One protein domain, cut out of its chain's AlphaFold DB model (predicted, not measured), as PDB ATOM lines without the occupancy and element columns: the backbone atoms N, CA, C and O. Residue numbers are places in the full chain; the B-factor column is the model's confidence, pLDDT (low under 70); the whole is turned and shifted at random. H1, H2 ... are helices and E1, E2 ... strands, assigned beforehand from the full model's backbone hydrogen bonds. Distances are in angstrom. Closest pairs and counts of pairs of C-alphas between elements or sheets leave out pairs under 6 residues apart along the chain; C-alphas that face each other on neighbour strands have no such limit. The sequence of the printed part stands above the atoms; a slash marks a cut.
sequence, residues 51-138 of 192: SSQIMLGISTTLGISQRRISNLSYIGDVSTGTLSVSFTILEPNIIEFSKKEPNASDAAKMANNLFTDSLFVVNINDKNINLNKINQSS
ATOM      1  N   SER A  51      39.842  -2.328  36.125       88.00
ATOM      2  CA  SER A  51      39.852  -3.706  36.624       88.00
ATOM      3  C   SER A  51      41.266  -4.269  36.742       88.00
ATOM      4  O   SER A  51      41.587  -4.873  37.761       88.00
ATOM      5  N   SER A  52      42.134  -4.035  35.755       89.75
ATOM      6  CA  SER A  52      43.521  -4.500  35.811       89.75
ATOM      7  C   SER A  52      44.308  -3.834  36.938       89.75
ATOM      8  O   SER A  52      45.109  -4.503  37.584       89.75
ATOM      9  N   GLN A  53      44.072  -2.549  37.205       92.12
ATOM     10  CA  GLN A  53      44.717  -1.843  38.314       92.12
ATOM     11  C   GLN A  53      44.238  -2.363  39.675       92.12
ATOM     12  O   GLN A  53      45.062  -2.640  40.543       92.12
ATOM     13  N   ILE A  54      42.928  -2.594  39.839       93.00
ATOM     14  CA  ILE A  54      42.380  -3.213  41.056       93.00
ATOM     15  C   ILE A  54      42.990  -4.603  41.269       93.00
ATOM     16  O   ILE A  54      43.461  -4.908  42.364       93.00
ATOM     17  N   MET A  55      43.003  -5.450  40.235       94.62
ATOM     18  CA  MET A  55      43.567  -6.798  40.334       94.62
ATOM     19  C   MET A  55      45.061  -6.757  40.663       94.62
ATOM     20  O   MET A  55      45.510  -7.527  41.507       94.62
ATOM     21  N   LEU A  56      45.826  -5.853  40.045       94.75
ATOM     22  CA  LEU A  56      47.243  -5.666  40.349       94.75
ATOM     23  C   LEU A  56      47.444  -5.256  41.813       94.75
ATOM     24  O   LEU A  56      48.260  -5.863  42.512       94.75
ATOM     25  N   GLY A  57      46.659  -4.293  42.294       94.44
ATOM     26  CA  GLY A  57      46.674  -3.852  43.685       94.44
ATOM     27  C   GLY A  57      46.374  -4.988  44.662       94.44
ATOM     28  O   GLY A  57      47.189  -5.272  45.532       94.44
ATOM     29  N   ILE A  58      45.264  -5.706  44.466       96.38
ATOM     30  CA  ILE A  58      44.887  -6.872  45.284       96.38
ATOM     31  C   ILE A  58      45.996  -7.931  45.266       96.38
ATOM     32  O   ILE A  58      46.362  -8.461  46.313       96.38
ATOM     33  N   SER A  59      46.542  -8.232  44.085       96.44
ATOM     34  CA  SER A  59      47.571  -9.258  43.909       96.44
ATOM     35  C   SER A  59      48.851  -8.917  44.672       96.44
ATOM     36  O   SER A  59      49.412  -9.767  45.361       96.44
ATOM     37  N   THR A  60      49.243  -7.642  44.641       95.62
ATOM     38  CA  THR A  60      50.423  -7.132  45.341       95.62
ATOM     39  C   THR A  60      50.204  -7.156  46.850       95.62
ATOM     40  O   THR A  60      51.042  -7.678  47.579       95.62
ATOM     41  N   THR A  61      49.056  -6.658  47.320       96.12
ATOM     42  CA  THR A  61      48.726  -6.604  48.750       96.12
ATOM     43  C   THR A  61      48.627  -7.999  49.373       96.12
ATOM     44  O   THR A  61      49.050  -8.194  50.509       96.12
ATOM     45  N   LEU A  62      48.100  -8.985  48.640       96.25
ATOM     46  CA  LEU A  62      47.947 -10.360  49.129       96.25
ATOM     47  C   LEU A  62      49.151 -11.267  48.825       96.25
ATOM     48  O   LEU A  62      49.162 -12.417  49.260       96.25
ATOM     49  N   GLY A  63      50.145 -10.790  48.071       96.12
ATOM     50  CA  GLY A  63      51.295 -11.599  47.658       96.12
ATOM     51  C   GLY A  63      50.910 -12.797  46.780       96.12
ATOM     52  O   GLY A  63      51.483 -13.876  46.926       96.12
ATOM     53  N   ILE A  64      49.923 -12.625  45.896       96.50
ATOM     54  CA  ILE A  64      49.442 -13.658  44.965       96.50
ATOM     55  C   ILE A  64      49.588 -13.199  43.515       96.50
ATOM     56  O   ILE A  64      49.654 -12.009  43.229       96.50
ATOM     57  N   SER A  65      49.583 -14.131  42.568       95.12
ATOM     58  CA  SER A  65      49.560 -13.796  41.142       95.12
ATOM     59  C   SER A  65      48.211 -13.195  40.712       95.12
ATOM     60  O   SER A  65      47.150 -13.715  41.058       95.12
ATOM     61  N   GLN A  66      48.231 -12.158  39.862       93.38
ATOM     62  CA  GLN A  66      47.023 -11.465  39.379       93.38
ATOM     63  C   GLN A  66      45.993 -12.406  38.727       93.38
ATOM     64  O   GLN A  66      44.792 -12.259  38.936       93.38
ATOM     65  N   ARG A  67      46.456 -13.425  37.990       92.62
ATOM     66  CA  ARG A  67      45.598 -14.433  37.334       92.62
ATOM     67  C   ARG A  67      44.791 -15.312  38.296       92.62
ATOM     68  O   ARG A  67      43.867 -15.986  37.858       92.62
ATOM     69  N   ARG A  68      45.138 -15.327  39.588       94.88
ATOM     70  CA  ARG A  68      44.385 -16.052  40.620       94.88
ATOM     71  C   ARG A  68      43.176 -15.269  41.120       94.88
ATOM     72  O   ARG A  68      42.362 -15.829  41.846       94.88
ATOM     73  N   ILE A  69      43.048 -13.998  40.751       94.75
ATOM     74  CA  ILE A  69      41.883 -13.179  41.070       94.75
ATOM     75  C   ILE A  69      40.868 -13.379  39.948       94.75
ATOM     76  O   ILE A  69      41.146 -13.106  38.784       94.75
ATOM     77  N   SER A  70      39.685 -13.864  40.296       91.69
ATOM     78  CA  SER A  70      38.596 -14.133  39.358       91.69
ATOM     79  C   SER A  70      37.299 -13.495  39.840       91.69
ATOM     80  O   SER A  70      37.185 -13.114  41.007       91.69
ATOM     81  N   ASN A  71      36.327 -13.358  38.934       90.75
ATOM     82  CA  ASN A  71      35.007 -12.795  39.232       90.75
ATOM     83  C   ASN A  71      35.076 -11.423  39.926       90.75
ATOM     84  O   ASN A  71      34.291 -11.145  40.832       90.75
ATOM     85  N   LEU A  72      36.041 -10.582  39.535       90.81
ATOM     86  CA  LEU A  72      36.167  -9.243  40.099       90.81
ATOM     87  C   LEU A  72      34.944  -8.404  39.707       90.81
ATOM     88  O   LEU A  72      34.691  -8.165  38.529       90.81
ATOM     89  N   SER A  73      34.247  -7.904  40.717       89.38
ATOM     90  CA  SER A  73      33.214  -6.884  40.615       89.38
ATOM     91  C   SER A  73      33.553  -5.742  41.565       89.38
ATOM     92  O   SER A  73      34.101  -5.971  42.646       89.38
ATOM     93  N   TYR A  74      33.258  -4.511  41.161       89.25
ATOM     94  CA  TYR A  74      33.513  -3.331  41.972       89.25
ATOM     95  C   TYR A  74      32.434  -2.270  41.764       89.25
ATOM     96  O   TYR A  74      31.858  -2.150  40.684       89.25
ATOM     97  N   ILE A  75      32.161  -1.509  42.820       85.56
ATOM     98  CA  ILE A  75      31.174  -0.429  42.862       85.56
ATOM     99  C   ILE A  75      31.810   0.764  43.575       85.56
ATOM    100  O   ILE A  75      32.465   0.599  44.606       85.56
ATOM    101  N   GLY A  76      31.578   1.963  43.049       80.69
ATOM    102  CA  GLY A  76      32.068   3.221  43.609       80.69
ATOM    103  C   GLY A  76      32.893   4.015  42.603       80.69
ATOM    104  O   GLY A  76      32.986   3.645  41.433       80.69
ATOM    105  N   ASP A  77      33.484   5.106  43.078       77.50
ATOM    106  CA  ASP A  77      34.311   6.006  42.280       77.50
ATOM    107  C   ASP A  77      35.676   6.195  42.961       77.50
ATOM    108  O   ASP A  77      35.782   6.414  44.162       77.50
ATOM    109  N   VAL A  78      36.747   6.148  42.173       81.56
ATOM    110  CA  VAL A  78      38.122   6.423  42.619       81.56
ATOM    111  C   VAL A  78      38.242   7.824  43.221       81.56
ATOM    112  O   VAL A  78      39.077   8.060  44.095       81.56
ATOM    113  N   SER A  79      37.409   8.765  42.770       81.38
ATOM    114  CA  SER A  79      37.387  10.134  43.283       81.38
ATOM    115  C   SER A  79      37.044  10.211  44.777       81.38
ATOM    116  O   SER A  79      37.570  11.086  45.465       81.38
ATOM    117  N   THR A  80      36.252   9.266  45.303       82.69
ATOM    118  CA  THR A  80      35.835   9.227  46.714       82.69
ATOM    119  C   THR A  80      36.845   8.522  47.620       82.69
ATOM    120  O   THR A  80      36.596   8.372  48.816       82.69
ATOM    121  N   GLY A  81      37.975   8.053  47.073       82.56
ATOM    122  CA  GLY A  81      39.036   7.379  47.829       82.56
ATOM    123  C   GLY A  81      38.661   5.987  48.351       82.56
ATOM    124  O   GLY A  81      39.424   5.381  49.102       82.56
ATOM    125  N   THR A  82      37.491   5.471  47.968       87.62
ATOM    126  CA  THR A  82      36.935   4.209  48.465       87.62
ATOM    127  C   THR A  82      36.256   3.435  47.340       87.62
ATOM    128  O   THR A  82      35.545   4.011  46.521       87.62
ATOM    129  N   LEU A  83      36.452   2.116  47.305       90.62
ATOM    130  CA  LEU A  83      35.789   1.216  46.359       90.62
ATOM    131  C   LEU A  83      35.282  -0.021  47.079       90.62
ATOM    132  O   LEU A  83      36.015  -0.646  47.838       90.62
ATOM    133  N   SER A  84      34.053  -0.427  46.796       91.44
ATOM    134  CA  SER A  84      33.532  -1.707  47.266       91.44
ATOM    135  C   SER A  84      33.845  -2.778  46.230       91.44
ATOM    136  O   SER A  84      33.499  -2.607  45.067       91.44
ATOM    137  N   VAL A  85      34.480  -3.881  46.630       92.69
ATOM    138  CA  VAL A  85      34.916  -4.957  45.730       92.69
ATOM    139  C   VAL A  85      34.402  -6.333  46.160       92.69
ATOM    140  O   VAL A  85      34.186  -6.616  47.340       92.69
ATOM    141  N   SER A  86      34.239  -7.218  45.182       92.50
ATOM    142  CA  SER A  86      34.004  -8.649  45.353       92.50
ATOM    143  C   SER A  86      34.883  -9.403  44.367       92.50
ATOM    144  O   SER A  86      35.005  -8.987  43.220       92.50
ATOM    145  N   PHE A  87      35.520 -10.480  44.807       94.00
ATOM    146  CA  PHE A  87      36.361 -11.318  43.960       94.00
ATOM    147  C   PHE A  87      36.518 -12.707  44.579       94.00
ATOM    148  O   PHE A  87      36.240 -12.925  45.759       94.00
ATOM    149  N   THR A  88      36.989 -13.652  43.775       93.50
ATOM    150  CA  THR A  88      37.332 -15.015  44.181       93.50
ATOM    151  C   THR A  88      38.828 -15.242  43.989       93.50
ATOM    152  O   THR A  88      39.388 -14.841  42.967       93.50
ATOM    153  N   ILE A  89      39.470 -15.897  44.957       95.81
ATOM    154  CA  ILE A  89      40.878 -16.298  44.872       95.81
ATOM    155  C   ILE A  89      40.935 -17.777  44.484       95.81
ATOM    156  O   ILE A  89      40.354 -18.617  45.164       95.81
ATOM    157  N   LEU A  90      41.628 -18.085  43.392       94.44
ATOM    158  CA  LEU A  90      41.859 -19.450  42.918       94.44
ATOM    159  C   LEU A  90      43.043 -20.095  43.652       94.44
ATOM    160  O   LEU A  90      43.925 -19.395  44.155       94.44
ATOM    161  N   GLU A  91      43.096 -21.426  43.699       95.69
ATOM    162  CA  GLU A  91      44.247 -22.154  44.257       95.69
ATOM    163  C   GLU A  91      45.526 -21.929  43.434       95.69
ATOM    164  O   GLU A  91      45.438 -21.707  42.222       95.69
ATOM    165  N   PRO A  92      46.715 -21.963  44.067       92.94
ATOM    166  CA  PRO A  92      47.963 -21.801  43.353       92.94
ATOM    167  C   PRO A  92      48.249 -23.033  42.488       92.94
ATOM    168  O   PRO A  92      48.113 -24.178  42.922       92.94
ATOM    169  N   ASN A  93      48.707 -22.800  41.266       91.88
ATOM    170  CA  ASN A  93      49.294 -23.814  40.405       91.88
ATOM    171  C   ASN A  93      50.762 -24.086  40.789       91.88
ATOM    172  O   ASN A  93      51.324 -23.477  41.699       91.88
ATOM    173  N   ILE A  94      51.423 -24.984  40.052       89.94
ATOM    174  CA  ILE A  94      52.810 -25.406  40.316       89.94
ATOM    175  C   ILE A  94      53.793 -24.215  40.351       89.94
ATOM    176  O   ILE A  94      54.705 -24.183  41.181       89.94
ATOM    177  N   ILE A  95      53.610 -23.219  39.478       90.25
ATOM    178  CA  ILE A  95      54.478 -22.032  39.400       90.25
ATOM    179  C   ILE A  95      54.295 -21.155  40.644       90.25
ATOM    180  O   ILE A  95      55.269 -20.679  41.219       90.25
ATOM    181  N   GLU A  96      53.054 -20.943  41.070       90.25
ATOM    182  CA  GLU A  96      52.697 -20.096  42.220       90.25
ATOM    183  C   GLU A  96      53.078 -20.755  43.545       90.25
ATOM    184  O   GLU A  96      53.631 -20.107  44.433       90.25
ATOM    185  N   PHE A  97      52.888 -22.071  43.640       83.88
ATOM    186  CA  PHE A  97      53.333 -22.859  44.782       83.88
ATOM    187  C   PHE A  97      54.858 -22.790  44.947       83.88
ATOM    188  O   PHE A  97      55.365 -22.598  46.052       83.88
ATOM    189  N   SER A  98      55.603 -22.837  43.836       84.38
ATOM    190  CA  SER A  98      57.066 -22.672  43.838       84.38
ATOM    191  C   SER A  98      57.506 -21.274  44.296       84.38
ATOM    192  O   SER A  98      58.577 -21.125  44.883       84.38
ATOM    193  N   LYS A  99      56.669 -20.250  44.078       91.06
ATOM    194  CA  LYS A  99      56.868 -18.881  44.583       91.06
ATOM    195  C   LYS A  99      56.427 -18.693  46.036       91.06
ATOM    196  O   LYS A  99      56.559 -17.589  46.558       91.06
ATOM    197  N   LYS A 100      55.950 -19.756  46.694       93.38
ATOM    198  CA  LYS A 100      55.414 -19.738  48.062       93.38
ATOM    199  C   LYS A 100      54.221 -18.794  48.221       93.38
ATOM    200  O   LYS A 100      54.048 -18.194  49.278       93.38
ATOM    201  N   GLU A 101      53.403 -18.660  47.178       95.44
ATOM    202  CA  GLU A 101      52.146 -17.932  47.314       95.44
ATOM    203  C   GLU A 101      51.215 -18.660  48.300       95.44
ATOM    204  O   GLU A 101      51.179 -19.897  48.311       95.44
ATOM    205  N   PRO A 102      50.428 -17.930  49.109       95.62
ATOM    206  CA  PRO A 102      49.448 -18.544  49.997       95.62
ATOM    207  C   PRO A 102      48.398 -19.339  49.205       95.62
ATOM    208  O   PRO A 102      48.024 -18.980  48.078       95.62
ATOM    209  N   ASN A 103      47.884 -20.413  49.813       95.75
ATOM    210  CA  ASN A 103      46.717 -21.125  49.285       95.75
ATOM    211  C   ASN A 103      45.479 -20.208  49.286       95.75
ATOM    212  O   ASN A 103      45.482 -19.138  49.904       95.75
ATOM    213  N   ALA A 104      44.422 -20.597  48.571       94.94
ATOM    214  CA  ALA A 104      43.246 -19.737  48.425       94.94
ATOM    215  C   ALA A 104      42.587 -19.397  49.774       94.94
ATOM    216  O   ALA A 104      42.167 -18.258  49.984       94.94
ATOM    217  N   SER A 105      42.538 -20.353  50.705       95.81
ATOM    218  CA  SER A 105      41.949 -20.169  52.040       95.81
ATOM    219  C   SER A 105      42.719 -19.147  52.879       95.81
ATOM    220  O   SER A 105      42.124 -18.236  53.456       95.81
ATOM    221  N   ASP A 106      44.045 -19.243  52.911       96.44
ATOM    222  CA  ASP A 106      44.894 -18.338  53.681       96.44
ATOM    223  C   ASP A 106      44.919 -16.938  53.064       96.44
ATOM    224  O   ASP A 106      44.779 -15.951  53.787       96.44
ATOM    225  N   ALA A 107      44.970 -16.836  51.734       97.06
ATOM    226  CA  ALA A 107      44.840 -15.559  51.037       97.06
ATOM    227  C   ALA A 107      43.467 -14.904  51.290       97.06
ATOM    228  O   ALA A 107      43.377 -13.693  51.497       97.06
ATOM    229  N   ALA A 108      42.389 -15.694  51.337       94.81
ATOM    230  CA  ALA A 108      41.053 -15.194  51.653       94.81
ATOM    231  C   ALA A 108      40.941 -14.716  53.109       94.81
ATOM    232  O   ALA A 108      40.285 -13.707  53.372       94.81
ATOM    233  N   LYS A 109      41.599 -15.391  54.062       96.38
ATOM    234  CA  LYS A 109      41.700 -14.917  55.451       96.38
ATOM    235  C   LYS A 109      42.466 -13.598  55.534       96.38
ATOM    236  O   LYS A 109      41.980 -12.680  56.181       96.38
ATOM    237  N   MET A 110      43.599 -13.477  54.838       96.94
ATOM    238  CA  MET A 110      44.353 -12.218  54.759       96.94
ATOM    239  C   MET A 110      43.477 -11.085  54.217       96.94
ATOM    240  O   MET A 110      43.368 -10.041  54.853       96.94
ATOM    241  N   ALA A 111      42.783 -11.318  53.100       96.19
ATOM    242  CA  ALA A 111      41.855 -10.351  52.523       96.19
ATOM    243  C   ALA A 111      40.741  -9.955  53.505       96.19
ATOM    244  O   ALA A 111      40.468  -8.772  53.682       96.19
ATOM    245  N   ASN A 112      40.114 -10.927  54.176       94.00
ATOM    246  CA  ASN A 112      39.068 -10.655  55.163       94.00
ATOM    247  C   ASN A 112      39.587  -9.851  56.362       94.00
ATOM    248  O   ASN A 112      38.876  -8.961  56.825       94.00
ATOM    249  N   ASN A 113      40.802 -10.123  56.840       95.25
ATOM    250  CA  ASN A 113      41.412  -9.351  57.921       95.25
ATOM    251  C   ASN A 113      41.652  -7.906  57.473       95.25
ATOM    252  O   ASN A 113      41.210  -6.980  58.141       95.25
ATOM    253  N   LEU A 114      42.225  -7.707  56.280       96.06
ATOM    254  CA  LEU A 114      42.430  -6.375  55.703       96.06
ATOM    255  C   LEU A 114      41.116  -5.601  55.531       96.06
ATOM    256  O   LEU A 114      41.078  -4.399  55.783       96.06
ATOM    257  N   PHE A 115      40.038  -6.276  55.125       94.19
ATOM    258  CA  PHE A 115      38.712  -5.659  55.063       94.19
ATOM    259  C   PHE A 115      38.172  -5.297  56.446       94.19
ATOM    260  O   PHE A 115      37.636  -4.210  56.618       94.19
ATOM    261  N   THR A 116      38.305  -6.197  57.421       91.81
ATOM    262  CA  THR A 116      37.804  -5.991  58.788       91.81
ATOM    263  C   THR A 116      38.518  -4.826  59.464       91.81
ATOM    264  O   THR A 116      37.873  -3.978  60.076       91.81
ATOM    265  N   ASP A 117      39.829  -4.734  59.268       92.06
ATOM    266  CA  ASP A 117      40.662  -3.684  59.848       92.06
ATOM    267  C   ASP A 117      40.588  -2.368  59.053       92.06
ATOM    268  O   ASP A 117      41.163  -1.363  59.462       92.06
ATOM    269  N   SER A 118      39.867  -2.344  57.922       89.38
ATOM    270  CA  SER A 118      39.819  -1.207  56.987       89.38
ATOM    271  C   SER A 118      41.204  -0.792  56.461       89.38
ATOM    272  O   SER A 118      41.459   0.382  56.198       89.38
ATOM    273  N   LEU A 119      42.105  -1.767  56.296       93.62
ATOM    274  CA  LEU A 119      43.493  -1.585  55.850       93.62
ATOM    275  C   LEU A 119      43.744  -2.130  54.442       93.62
ATOM    276  O   LEU A 119      44.888  -2.172  53.984       93.62
ATOM    277  N   PHE A 120      42.698  -2.563  53.734       96.12
ATOM    278  CA  PHE A 120      42.837  -3.035  52.362       96.12
ATOM    279  C   PHE A 120      43.030  -1.851  51.404       96.12
ATOM    280  O   PHE A 120      42.107  -1.443  50.710       96.12
ATOM    281  N   VAL A 121      44.242  -1.306  51.338       94.81
ATOM    282  CA  VAL A 121      44.577  -0.170  50.469       94.81
ATOM    283  C   VAL A 121      45.261  -0.659  49.196       94.81
ATOM    284  O   VAL A 121      46.179  -1.478  49.251       94.81
ATOM    285  N   VAL A 122      44.832  -0.148  48.044       93.81
ATOM    286  CA  VAL A 122      45.455  -0.415  46.741       93.81
ATOM    287  C   VAL A 122      45.734   0.880  45.992       93.81
ATOM    288  O   VAL A 122      45.062   1.886  46.213       93.81
ATOM    289  N   ASN A 123      46.711   0.859  45.087       90.56
ATOM    290  CA  ASN A 123      46.995   2.000  44.224       90.56
ATOM    291  C   ASN A 123      46.222   1.888  42.901       90.56
ATOM    292  O   ASN A 123      46.303   0.865  42.221       90.56
ATOM    293  N   ILE A 124      45.463   2.928  42.561       88.44
ATOM    294  CA  ILE A 124      44.696   3.035  41.318       88.44
ATOM    295  C   ILE A 124      44.797   4.472  40.811       88.44
ATOM    296  O   ILE A 124      44.459   5.404  41.539       88.44
ATOM    297  N   ASN A 125      45.206   4.658  39.555       86.25
ATOM    298  CA  ASN A 125      45.423   5.964  38.925       86.25
ATOM    299  C   ASN A 125      46.272   6.890  39.815       86.25
ATOM    300  O   ASN A 125      45.890   8.034  40.067       86.25
ATOM    301  N   ASP A 126      47.365   6.346  40.361       85.88
ATOM    302  CA  ASP A 126      48.297   7.017  41.276       85.88
ATOM    303  C   ASP A 126      47.673   7.495  42.601       85.88
ATOM    304  O   ASP A 126      48.253   8.306  43.324       85.88
ATOM    305  N   LYS A 127      46.495   6.974  42.961       87.69
ATOM    306  CA  LYS A 127      45.808   7.264  44.223       87.69
ATOM    307  C   LYS A 127      45.717   6.021  45.091       87.69
ATOM    308  O   LYS A 127      45.461   4.926  44.602       87.69
ATOM    309  N   ASN A 128      45.862   6.212  46.397       92.25
ATOM    310  CA  ASN A 128      45.597   5.168  47.379       92.25
ATOM    311  C   ASN A 128      44.093   5.092  47.632       92.25
ATOM    312  O   ASN A 128      43.484   6.073  48.059       92.25
ATOM    313  N   ILE A 129      43.513   3.932  47.352       94.06
ATOM    314  CA  ILE A 129      42.084   3.668  47.449       94.06
ATOM    315  C   ILE A 129      41.855   2.570  48.476       94.06
ATOM    316  O   ILE A 129      42.432   1.486  48.371       94.06
ATOM    317  N   ASN A 130      40.979   2.840  49.438       93.75
ATOM    318  CA  ASN A 130      40.554   1.839  50.406       93.75
ATOM    319  C   ASN A 130      39.500   0.930  49.773       93.75
ATOM    320  O   ASN A 130      38.452   1.390  49.312       93.75
ATOM    321  N   LEU A 131      39.779  -0.367  49.761       94.62
ATOM    322  CA  LEU A 131      38.857  -1.392  49.320       94.62
ATOM    323  C   LEU A 131      37.991  -1.848  50.490       94.62
ATOM    324  O   LEU A 131      38.483  -2.278  51.529       94.62
ATOM    325  N   ASN A 132      36.686  -1.821  50.272       92.44
ATOM    326  CA  ASN A 132      35.685  -2.362  51.171       92.44
ATOM    327  C   ASN A 132      35.123  -3.649  50.579       92.44
ATOM    328  O   ASN A 132      34.984  -3.788  49.364       92.44
ATOM    329  N   LYS A 133      34.759  -4.604  51.428       90.75
ATOM    330  CA  LYS A 133      34.113  -5.829  50.961       90.75
ATOM    331  C   LYS A 133      32.668  -5.529  50.569       90.75
ATOM    332  O   LYS A 133      31.912  -4.979  51.368       90.75
ATOM    333  N   ILE A 134      32.251  -5.952  49.376       86.56
ATOM    334  CA  ILE A 134      30.823  -6.032  49.054       86.56
ATOM    335  C   ILE A 134      30.227  -7.131  49.937       86.56
ATOM    336  O   ILE A 134      30.396  -8.326  49.683       86.56
ATOM    337  N   ASN A 135      29.523  -6.728  50.991       69.00
ATOM    338  CA  ASN A 135      28.660  -7.635  51.727       69.00
ATOM    339  C   ASN A 135      27.463  -7.952  50.828       69.00
ATOM    340  O   ASN A 135      26.675  -7.066  50.507       69.00
ATOM    341  N   GLN A 136      27.306  -9.212  50.411       51.34
ATOM    342  CA  GLN A 136      26.149  -9.625  49.602       51.34
ATOM    343  C   GLN A 136      24.810  -9.324  50.306       51.34
ATOM    344  O   GLN A 136      23.821  -9.046  49.635       51.34
ATOM    345  N   SER A 137      24.788  -9.235  51.642       49.34
ATOM    346  CA  SER A 137      23.622  -8.776  52.418       49.34
ATOM    347  C   SER A 137      23.235  -7.307  52.168       49.34
ATOM    348  O   SER A 137      22.114  -6.903  52.465       49.34
ATOM    349  N   SER A 138      24.150  -6.494  51.639       42.56
ATOM    350  CA  SER A 138      23.945  -5.070  51.346       42.56
ATOM    351  C   SER A 138      23.484  -4.817  49.911       42.56
ATOM    352  O   SER A 138      22.939  -3.755  49.641       42.56
TER     353      SER A 138
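Overview. This is residues 51 to 138 of the 192 residues of an uncharacterized protein of viral metagenome (UniProt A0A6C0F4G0). A four-stranded sheet, curled like part of a barrel, wraps round helix H1, and a second helix, H3, runs along strands E2 and E4. Little H2 lies far out at one end, in the loop between E2 and H3. The printed part has 88 residues, in the order H1 E1 E2 H2 H3 E3 E4; the class is mixed, helices and strands. The mixed sheet runs E1 E2 E4 E3. The whole is compact, with a radius of gyration of the C-alphas of 12.6 A and spans of 39 by 30 by 22 A.

Along the chain. Find C-alpha 51 at (39.852, -3.706, 36.624); from there H1 runs 16.3 A to residue 62. E1, residues 69 to 77, spans 20.7 A and bends by 61 degrees at residue 72; E2, residues 82 to 89, spans 21.2 A and bends by 51 degrees at residue 86. H2 is residues 94 to 98, and H3, residues 104 to 116, spans 18.1 A. E3 is residues 121 to 124; E4, residues 127 to 133, ends at C-alpha 133, (34.113, -5.829, 50.961).

Arrangement. H1 is on one face of the strongly twisted sheet, making two layers, helix and sheet; its closest C-alphas to E3 are Gly 57 and Val 122, 4.8 A. The hairpin E1 and E2 is antiparallel, with N 73 and O 86 at 2.8 A. E2 and E4 are parallel, with N 85 and O 132 at 2.8 A. The hairpin E3 and E4 is antiparallel, with N 129 and O 122 at 2.8 A. H3 is on the sheet at a height of 8.9 A, at 11 degrees to E2 on the local plane. H1 and H3 only just touch, with 3 pairs of C-alphas within 8 A, the closest Leu 62 and Ala 107 at 6.4 A. H1, H2 and H3 have every O i to N i+4 pair within hydrogen-bond range.

Size, cuts and confidence. The C-alphas of Thr 80 and Ile 94, 39.1 A apart, are the farthest. The printed part has no cut and no long link. Confidence is under 70 at residues 135 to 138.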